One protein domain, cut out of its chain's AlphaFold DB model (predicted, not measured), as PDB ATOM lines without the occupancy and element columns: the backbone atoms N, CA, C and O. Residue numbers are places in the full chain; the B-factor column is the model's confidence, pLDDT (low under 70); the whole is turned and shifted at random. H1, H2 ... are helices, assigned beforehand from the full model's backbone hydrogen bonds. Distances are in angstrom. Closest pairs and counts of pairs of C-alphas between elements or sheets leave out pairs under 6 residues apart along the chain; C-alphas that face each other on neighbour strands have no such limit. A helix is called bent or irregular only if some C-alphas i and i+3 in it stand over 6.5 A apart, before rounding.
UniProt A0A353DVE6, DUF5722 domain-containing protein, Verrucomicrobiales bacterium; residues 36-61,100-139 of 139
ATOM      1  N   PRO A  36     -43.430  -9.382  22.139       97.12
ATOM      2  CA  PRO A  36     -43.329  -8.118  22.849       97.12
ATOM      3  C   PRO A  36     -43.723  -8.285  24.319       97.12
ATOM      4  O   PRO A  36     -44.736  -8.910  24.636       97.12
ATOM      5  N   ALA A  37     -42.962  -7.671  25.226       95.31
ATOM      6  CA  ALA A  37     -43.234  -7.742  26.665       95.31
ATOM      7  C   ALA A  37     -44.588  -7.116  27.064       95.31
ATOM      8  O   ALA A  37     -45.148  -7.465  28.098       95.31
ATOM      9  N   SER A  38     -45.143  -6.230  26.234       96.06
ATOM     10  CA  SER A  38     -46.452  -5.606  26.442       96.06
ATOM     11  C   SER A  38     -47.642  -6.503  26.080       96.06
ATOM     12  O   SER A  38     -48.769  -6.172  26.438       96.06
ATOM     13  N   SER A  39     -47.428  -7.628  25.385       98.00
ATOM     14  CA  SER A  39     -48.509  -8.513  24.936       98.00
ATOM     15  C   SER A  39     -48.497  -9.836  25.693       98.00
ATOM     16  O   SER A  39     -47.653 -10.702  25.458       98.00
ATOM     17  N   ALA A  40     -49.477 -10.016  26.582       97.75
ATOM     18  CA  ALA A  40     -49.674 -11.273  27.301       97.75
ATOM     19  C   ALA A  40     -49.958 -12.440  26.340       97.75
ATOM     20  O   ALA A  40     -49.409 -13.526  26.508       97.75
ATOM     21  N   GLN A  41     -50.750 -12.200  25.288       97.81
ATOM     22  CA  GLN A  41     -51.043 -13.206  24.267       97.81
ATOM     23  C   GLN A  41     -49.778 -13.627  23.511       97.81
ATOM     24  O   GLN A  41     -49.535 -14.819  23.344       97.81
ATOM     25  N   ALA A  42     -48.938 -12.674  23.089       98.12
ATOM     26  CA  ALA A  42     -47.696 -13.005  22.392       98.12
ATOM     27  C   ALA A  42     -46.732 -13.782  23.299       98.12
ATOM     28  O   ALA A  42     -46.108 -14.741  22.853       98.12
ATOM     29  N   GLN A  43     -46.650 -13.425  24.583       98.19
ATOM     30  CA  GLN A  43     -45.858 -14.179  25.557       98.19
ATOM     31  C   GLN A  43     -46.396 -15.597  25.785       98.19
ATOM     32  O   GLN A  43     -45.602 -16.529  25.883       98.19
ATOM     33  N   ALA A  44     -47.718 -15.791  25.814       98.12
ATOM     34  CA  ALA A  44     -48.313 -17.126  25.877       98.12
ATOM     35  C   ALA A  44     -47.971 -17.957  24.627       98.12
ATOM     36  O   ALA A  44     -47.599 -19.125  24.749       98.12
ATOM     37  N   ILE A  45     -48.003 -17.343  23.438       97.69
ATOM     38  CA  ILE A  45     -47.578 -17.980  22.181       97.69
ATOM     39  C   ILE A  45     -46.091 -18.343  22.225       97.69
ATOM     40  O   ILE A  45     -45.734 -19.451  21.837       97.69
ATOM     41  N   GLN A  46     -45.228 -17.461  22.735       97.88
ATOM     42  CA  GLN A  46     -43.798 -17.738  22.912       97.88
ATOM     43  C   GLN A  46     -43.565 -18.946  23.826       97.88
ATOM     44  O   GLN A  46     -42.808 -19.845  23.464       97.88
ATOM     45  N   SER A  47     -44.247 -18.989  24.975       97.69
ATOM     46  CA  SER A  47     -44.211 -20.116  25.913       97.69
ATOM     47  C   SER A  47     -44.638 -21.429  25.253       97.69
ATOM     48  O   SER A  47     -43.925 -22.427  25.340       97.69
ATOM     49  N   ALA A  48     -45.774 -21.424  24.550       96.31
ATOM     50  CA  ALA A  48     -46.288 -22.612  23.876       96.31
ATOM     51  C   ALA A  48     -45.377 -23.063  22.725       96.31
ATOM     52  O   ALA A  48     -45.126 -24.254  22.571       96.31
ATOM     53  N   ALA A  49     -44.838 -22.126  21.941       94.88
ATOM     54  CA  ALA A  49     -43.928 -22.425  20.840       94.88
ATOM     55  C   ALA A  49     -42.609 -23.037  21.329       94.88
ATOM     56  O   ALA A  49     -42.085 -23.952  20.684       94.88
ATOM     57  N   LEU A  50     -42.098 -22.567  22.473       95.62
ATOM     58  CA  LEU A  50     -40.929 -23.143  23.124       95.62
ATOM     59  C   LEU A  50     -41.194 -24.587  23.560       95.62
ATOM     60  O   LEU A  50     -40.450 -25.479  23.160       95.62
ATOM     61  N   LEU A  51     -42.278 -24.825  24.305       94.00
ATOM     62  CA  LEU A  51     -42.620 -26.159  24.806       94.00
ATOM     63  C   LEU A  51     -42.940 -27.143  23.668       94.00
ATOM     64  O   LEU A  51     -42.442 -28.265  23.655       94.00
ATOM     65  N   TYR A  52     -43.684 -26.692  22.652       91.94
ATOM     66  CA  TYR A  52     -43.923 -27.437  21.411       91.94
ATOM     67  C   TYR A  52     -42.613 -27.864  20.750       91.94
ATOM     68  O   TYR A  52     -42.463 -28.997  20.297       91.94
ATOM     69  N   THR A  53     -41.670 -26.926  20.650       91.06
ATOM     70  CA  THR A  53     -40.386 -27.172  19.997       91.06
ATOM     71  C   THR A  53     -39.563 -28.170  20.794       91.06
ATOM     72  O   THR A  53     -39.003 -29.079  20.187       91.06
ATOM     73  N   TRP A  54     -39.558 -28.049  22.122       92.12
ATOM     74  CA  TRP A  54     -38.874 -28.985  23.004       92.12
ATOM     75  C   TRP A  54     -39.404 -30.411  22.834       92.12
ATOM     76  O   TRP A  54     -38.646 -31.293  22.443       92.12
ATOM     77  N   HIS A  55     -40.719 -30.615  22.960       89.81
ATOM     78  CA  HIS A  55     -41.324 -31.934  22.741       89.81
ATOM     79  C   HIS A  55     -41.038 -32.487  21.347       89.81
ATOM     80  O   HIS A  55     -40.678 -33.650  21.179       89.81
ATOM     81  N   LYS A  56     -41.138 -31.656  20.307       86.94
ATOM     82  CA  LYS A  56     -40.798 -32.109  18.956       86.94
ATOM     83  C   LYS A  56     -39.348 -32.609  18.878       86.94
ATOM     84  O   LYS A  56     -39.094 -33.638  18.252       86.94
ATOM     85  N   MET A  57     -38.420 -31.926  19.538       88.56
ATOM     86  CA  MET A  57     -37.001 -32.277  19.556       88.56
ATOM     87  C   MET A  57     -36.665 -33.517  20.380       88.56
ATOM     88  O   MET A  57     -35.794 -34.268  19.950       88.56
ATOM     89  N   GLU A  58     -37.370 -33.788  21.483       86.00
ATOM     90  CA  GLU A  58     -37.162 -34.995  22.310       86.00
ATOM     91  C   GLU A  58     -37.250 -36.294  21.484       86.00
ATOM     92  O   GLU A  58     -36.598 -37.292  21.786       86.00
ATOM     93  N   SER A  59     -38.021 -36.282  20.390       81.31
ATOM     94  CA  SER A  59     -38.146 -37.430  19.482       81.31
ATOM     95  C   SER A  59     -36.990 -37.602  18.483       81.31
ATOM     96  O   SER A  59     -36.900 -38.634  17.815       81.31
ATOM     97  N   LEU A  60     -36.089 -36.622  18.367       85.94
ATOM     98  CA  LEU A  60     -35.093 -36.534  17.298       85.94
ATOM     99  C   LEU A  60     -33.676 -36.756  17.828       85.94
ATOM    100  O   LEU A  60     -32.943 -35.815  18.112       85.94
ATOM    101  N   LYS A  61     -33.249 -38.022  17.855       84.19
ATOM    102  CA  LYS A  61     -31.935 -38.443  18.384       84.19
ATOM    103  C   LYS A  61     -30.718 -37.775  17.735       84.19
ATOM    104  O   LYS A  61     -29.642 -37.805  18.314       84.19
ATOM    105  N   ALA A 100     -42.274 -17.001  28.957       97.88
ATOM    106  CA  ALA A 100     -41.460 -18.100  28.433       97.88
ATOM    107  C   ALA A 100     -40.206 -18.396  29.274       97.88
ATOM    108  O   ALA A 100     -39.671 -19.499  29.193       97.88
ATOM    109  N   TRP A 101     -39.743 -17.457  30.114       98.19
ATOM    110  CA  TRP A 101     -38.622 -17.705  31.026       98.19
ATOM    111  C   TRP A 101     -38.926 -18.836  32.011       98.19
ATOM    112  O   TRP A 101     -38.049 -19.653  32.284       98.19
ATOM    113  N   ALA A 102     -40.153 -18.884  32.543       98.12
ATOM    114  CA  ALA A 102     -40.551 -19.930  33.481       98.12
ATOM    115  C   ALA A 102     -40.598 -21.295  32.787       98.12
ATOM    116  O   ALA A 102     -40.055 -22.251  33.325       98.12
ATOM    117  N   VAL A 103     -41.147 -21.343  31.567       97.50
ATOM    118  CA  VAL A 103     -41.152 -22.555  30.735       97.50
ATOM    119  C   VAL A 103     -39.729 -23.042  30.496       97.50
ATOM    120  O   VAL A 103     -39.433 -24.179  30.823       97.50
ATOM    121  N   PHE A 104     -38.833 -22.175  30.005       97.19
ATOM    122  CA  PHE A 104     -37.447 -22.551  29.704       97.19
ATOM    123  C   PHE A 104     -36.692 -23.068  30.932       97.19
ATOM    124  O   PHE A 104     -35.951 -24.037  30.830       97.19
ATOM    125  N   ARG A 105     -36.881 -22.432  32.097       97.75
ATOM    126  CA  ARG A 105     -36.283 -22.869  33.369       97.75
ATOM    127  C   ARG A 105     -36.752 -24.271  33.769       97.75
ATOM    128  O   ARG A 105     -35.975 -25.005  34.366       97.75
ATOM    129  N   ASP A 106     -38.017 -24.585  33.505       97.94
ATOM    130  CA  ASP A 106     -38.656 -25.820  33.958       97.94
ATOM    131  C   ASP A 106     -38.519 -26.975  32.951       97.94
ATOM    132  O   ASP A 106     -38.930 -28.090  33.275       97.94
ATOM    133  N   LEU A 107     -37.945 -26.750  31.761       94.81
ATOM    134  CA  LEU A 107     -37.671 -27.817  30.792       94.81
ATOM    135  C   LEU A 107     -36.806 -28.918  31.420       94.81
ATOM    136  O   LEU A 107     -35.891 -28.633  32.190       94.81
ATOM    137  N   GLU A 108     -37.128 -30.173  31.102       93.56
ATOM    138  CA  GLU A 108     -36.493 -31.390  31.642       93.56
ATOM    139  C   GLU A 108     -36.584 -31.550  33.170       93.56
ATOM    140  O   GLU A 108     -35.904 -32.385  33.771       93.56
ATOM    141  N   THR A 109     -37.467 -30.792  33.819       96.75
ATOM    142  CA  THR A 109     -37.790 -30.946  35.241       96.75
ATOM    143  C   THR A 109     -39.219 -31.470  35.411       96.75
ATOM    144  O   THR A 109     -40.045 -31.327  34.504       96.75
ATOM    145  N   PRO A 110     -39.589 -32.009  36.589       96.81
ATOM    146  CA  PRO A 110     -40.982 -32.369  36.873       96.81
ATOM    147  C   PRO A 110     -41.974 -31.209  36.665       96.81
ATOM    148  O   PRO A 110     -43.142 -31.439  36.343       96.81
ATOM    149  N   GLN A 111     -41.516 -29.958  36.812       97.44
ATOM    150  CA  GLN A 111     -42.333 -28.758  36.636       97.44
ATOM    151  C   GLN A 111     -42.699 -28.478  35.168       97.44
ATOM    152  O   GLN A 111     -43.660 -27.743  34.942       97.44
ATOM    153  N   GLN A 112     -42.017 -29.081  34.182       95.56
ATOM    154  CA  GLN A 112     -42.329 -28.917  32.752       95.56
ATOM    155  C   GLN A 112     -43.816 -29.176  32.465       95.56
ATOM    156  O   GLN A 112     -44.485 -28.354  31.839       95.56
ATOM    157  N   THR A 113     -44.341 -30.275  33.015       94.31
ATOM    158  CA  THR A 113     -45.723 -30.739  32.800       94.31
ATOM    159  C   THR A 113     -46.789 -29.742  33.255       94.31
ATOM    160  O   THR A 113     -47.909 -29.752  32.751       94.31
ATOM    161  N   THR A 114     -46.449 -28.819  34.160       96.62
ATOM    162  CA  THR A 114     -47.385 -27.786  34.636       96.62
ATOM    163  C   THR A 114     -47.709 -26.743  33.562       96.62
ATOM    164  O   THR A 114     -48.761 -26.104  33.625       96.62
ATOM    165  N   HIS A 115     -46.847 -26.596  32.550       96.38
ATOM    166  CA  HIS A 115     -47.030 -25.653  31.442       96.38
ATOM    167  C   HIS A 115     -47.805 -26.261  30.265       96.38
ATOM    168  O   HIS A 115     -48.359 -25.525  29.442       96.38
ATOM    169  N   GLU A 116     -47.865 -27.594  30.177       94.19
ATOM    170  CA  GLU A 116     -48.397 -28.327  29.021       94.19
ATOM    171  C   GLU A 116     -49.880 -28.039  28.732       94.19
ATOM    172  O   GLU A 116     -50.184 -27.767  27.569       94.19
ATOM    173  N   PRO A 117     -50.812 -27.997  29.713       94.81
ATOM    174  CA  PRO A 117     -52.231 -27.777  29.415       94.81
ATOM    175  C   PRO A 117     -52.513 -26.428  28.742       94.81
ATOM    176  O   PRO A 117     -53.288 -26.348  27.788       94.81
ATOM    177  N   ALA A 118     -51.855 -25.361  29.207       94.62
ATOM    178  CA  ALA A 118     -52.019 -24.026  28.638       94.62
ATOM    179  C   ALA A 118     -51.473 -23.956  27.204       94.62
ATOM    180  O   ALA A 118     -52.096 -23.366  26.320       94.62
ATOM    181  N   ALA A 119     -50.324 -24.590  26.963       94.75
ATOM    182  CA  ALA A 119     -49.729 -24.665  25.639       94.75
ATOM    183  C   ALA A 119     -50.558 -25.540  24.677       94.75
ATOM    184  O   ALA A 119     -50.797 -25.117  23.547       94.75
ATOM    185  N   ALA A 120     -51.055 -26.699  25.123       93.19
ATOM    186  CA  ALA A 120     -51.922 -27.588  24.345       93.19
ATOM    187  C   ALA A 120     -53.193 -26.866  23.873       93.19
ATOM    188  O   ALA A 120     -53.502 -26.868  22.679       93.19
ATOM    189  N   HIS A 121     -53.860 -26.154  24.790       94.06
ATOM    190  CA  HIS A 121     -55.032 -25.338  24.476       94.06
ATOM    191  C   HIS A 121     -54.732 -24.276  23.411       94.06
ATOM    192  O   HIS A 121     -55.488 -24.129  22.453       94.06
ATOM    193  N   LEU A 122     -53.609 -23.564  23.546       94.00
ATOM    194  CA  LEU A 122     -53.221 -22.512  22.606       94.00
ATOM    195  C   LEU A 122     -52.858 -23.056  21.215       94.00
ATOM    196  O   LEU A 122     -53.108 -22.398  20.207       94.00
ATOM    197  N   ILE A 123     -52.249 -24.241  21.162       89.19
ATOM    198  CA  ILE A 123     -51.837 -24.907  19.918       89.19
ATOM    199  C   ILE A 123     -53.024 -25.609  19.239       89.19
ATOM    200  O   ILE A 123     -52.993 -25.817  18.026       89.19
ATOM    201  N   GLY A 124     -54.078 -25.932  19.992       90.81
ATOM    202  CA  GLY A 124     -55.261 -26.630  19.489       90.81
ATOM    203  C   GLY A 124     -55.078 -28.146  19.410       90.81
ATOM    204  O   GLY A 124     -55.598 -28.774  18.491       90.81
ATOM    205  N   VAL A 125     -54.325 -28.729  20.346       88.25
ATOM    206  CA  VAL A 125     -54.143 -30.185  20.479       88.25
ATOM    207  C   VAL A 125     -54.604 -30.656  21.854       88.25
ATOM    208  O   VAL A 125     -54.570 -29.892  22.818       88.25
ATOM    209  N   SER A 126     -55.032 -31.913  21.947       85.31
ATOM    210  CA  SER A 126     -55.468 -32.525  23.209       85.31
ATOM    211  C   SER A 126     -54.289 -32.794  24.148       85.31
ATOM    212  O   SER A 126     -54.412 -32.638  25.359       85.31
ATOM    213  N   ASP A 127     -53.144 -33.179  23.577       84.56
ATOM    214  CA  ASP A 127     -51.912 -33.506  24.290       84.56
ATOM    215  C   ASP A 127     -50.699 -33.120  23.425       84.56
ATOM    216  O   ASP A 127     -50.620 -33.466  22.244       84.56
ATOM    217  N   LEU A 128     -49.729 -32.404  23.999       80.75
ATOM    218  CA  LEU A 128     -48.512 -32.004  23.280       80.75
ATOM    219  C   LEU A 128     -47.640 -33.204  22.884       80.75
ATOM    220  O   LEU A 128     -46.898 -33.140  21.905       80.75
ATOM    221  N   ARG A 129     -47.764 -34.340  23.562       75.06
ATOM    222  CA  ARG A 129     -47.048 -35.570  23.196       75.06
ATOM    223  C   ARG A 129     -47.584 -36.189  21.902       75.06
ATOM    224  O   ARG A 129     -46.916 -37.003  21.272       75.06
ATOM    225  N   GLU A 130     -48.759 -35.788  21.422       73.62
ATOM    226  CA  GLU A 130     -49.273 -36.248  20.122       73.62
ATOM    227  C   GLU A 130     -48.507 -35.638  18.934       73.62
ATOM    228  O   GLU A 130     -48.581 -36.144  17.808       73.62
ATOM    229  N   ILE A 131     -47.703 -34.597  19.184       70.31
ATOM    230  CA  ILE A 131     -46.894 -33.896  18.178       70.31
ATOM    231  C   ILE A 131     -45.826 -34.820  17.555       70.31
ATOM    232  O   ILE A 131     -45.391 -34.580  16.429       70.31
ATOM    233  N   HIS A 132     -45.462 -35.929  18.212       63.16
ATOM    234  CA  HIS A 132     -44.475 -36.903  17.719       63.16
ATOM    235  C   HIS A 132     -44.949 -37.774  16.530       63.16
ATOM    236  O   HIS A 132     -44.238 -38.689  16.113       63.16
ATOM    237  N   SER A 133     -46.167 -37.585  16.012       48.88
ATOM    238  CA  SER A 133     -46.855 -38.623  15.227       48.88
ATOM    239  C   SER A 133     -46.729 -38.554  13.700       48.88
ATOM    240  O   SER A 133     -47.240 -39.455  13.034       48.88
ATOM    241  N   VAL A 134     -46.018 -37.588  13.106       45.72
ATOM    242  CA  VAL A 134     -45.970 -37.516  11.628       45.72
ATOM    243  C   VAL A 134     -45.067 -38.590  10.990       45.72
ATOM    244  O   VAL A 134     -45.231 -38.862   9.808       45.72
ATOM    245  N   ASP A 135     -44.216 -39.293  11.754       43.34
ATOM    246  CA  ASP A 135     -43.287 -40.306  11.202       43.34
ATOM    247  C   ASP A 135     -43.451 -41.741  11.757       43.34
ATOM    248  O   ASP A 135     -42.613 -42.608  11.517       43.34
ATOM    249  N   ARG A 136     -44.556 -42.068  12.452       39.03
ATOM    250  CA  ARG A 136     -44.853 -43.479  12.817       39.03
ATOM    251  C   ARG A 136     -45.582 -44.283  11.737       39.03
ATOM    252  O   ARG A 136     -45.811 -45.475  11.931       39.03
ATOM    253  N   LYS A 137     -45.958 -43.679  10.610       29.94
ATOM    254  CA  LYS A 137     -46.528 -44.419   9.475       29.94
ATOM    255  C   LYS A 137     -45.546 -44.393   8.320       29.94
ATOM    256  O   LYS A 137     -45.449 -43.402   7.607       29.94
ATOM    257  N   GLY A 138     -44.836 -45.509   8.182       40.91
ATOM    258  CA  GLY A 138     -43.885 -45.741   7.113       40.91
ATOM    259  C   GLY A 138     -44.457 -45.456   5.728       40.91
ATOM    260  O   GLY A 138     -45.622 -45.746   5.437       40.91
ATOM    261  N   ARG A 139     -43.581 -44.919   4.888       32.84
ATOM    262  CA  ARG A 139     -43.482 -45.216   3.465       32.84
ATOM    263  C   ARG A 139     -42.008 -45.264   3.110       32.84
ATOM    264  O   ARG A 139     -41.281 -44.369   3.594       32.84
TER     265      ARG A 139
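This is residues 36 to 61 and 100 to 139 of the 139 residues of the protein "DUF5722 domain-containing protein" of Verrucomicrobiales bacterium (UniProt A0A353DVE6). One long helix, H1, runs through the model, and three short helices pack along it: H2 and H4 on two different sides of its residues 43 to 52, with H4 crossing it, and H5 farther on, by residues 52 to 56. H3 sits off H1, between H2 and H4 along the chain, and residues 134 to 139 stick out as a tail. The printed part has 66 residues, with five named helices in the order H1, H2, H3, H4, H5 and no named strand: the class is all helix. It is only just compact, close to loose, with a radius of gyration of the C-alphas of 12.8 A, and elongated, spanning 46 by 24 by 18 A.

H1, residues 40 to 58, is the longest helix at 27.3 A from first to last C-alpha; C-alpha 40 is at (-49.674, -11.273, 27.301). H2 is residues 100 to 106, 9.9 A long, with C-alpha 100 at (-41.460, -18.100, 28.433). H3 is residues 110 to 114, 8.2 A long, neither bent nor irregular, but only just: C-alphas 110 and 113 are 6.5 A apart. H4 is residues 116 to 123, 10.3 A long. H5, residues 128 to 135, is 15.6 A long and irregular, with C-alphas 131 and 134 7.5 A apart; C-alpha 135 is at (-43.287, -40.306, 11.202).

H1 is the hub and touches three helices. H2 touches H1 at residues 43 to 51 alone, the closest C-alphas being those of Ser 47 and Ala 100, 4.2 A; the two run the same way at a steep tilt of 38 degrees. H4 touches H1 at residues 44 to 52 alone, closest at the C-alphas of Ala 48 and Ala 119, 4.4 A, about perpendicular at 73 degrees, only just past steep. H5 touches H1 at residues 52 to 56 alone, closest at the C-alphas of Lys 56 and His 132, 6.2 A, at a steep tilt of 49 degrees, the same way. H4 and H5 only just touch, with 3 pairs of C-alphas within 8 A. H3 is close to H2 but not clearly touching, closest at the C-alphas of Asp 106 and Gln 112, 5.0 A, and H3 and H4 meet only through their link. H2 and H4 are apart. In H1, H2 and H4 each O i to N i+4 pair is within hydrogen-bond range; H3 has 0 of 1 and H5 0 of 4, with 1 of 2 and 2 of 5 O i to N i+3 pairs within range.

The C-alphas of Ser 38 and Arg 139, the two farthest apart, are 45.9 A apart. Residues 62 to 99 are not printed, and C-alphas 61 and 100 are 24.6 A apart across this cut. The links H2 to H3, H3 to H4 and H4 to H5 are tight. The mean pLDDT of the printed part is 86.6, and residues 132 to 139 are under 70.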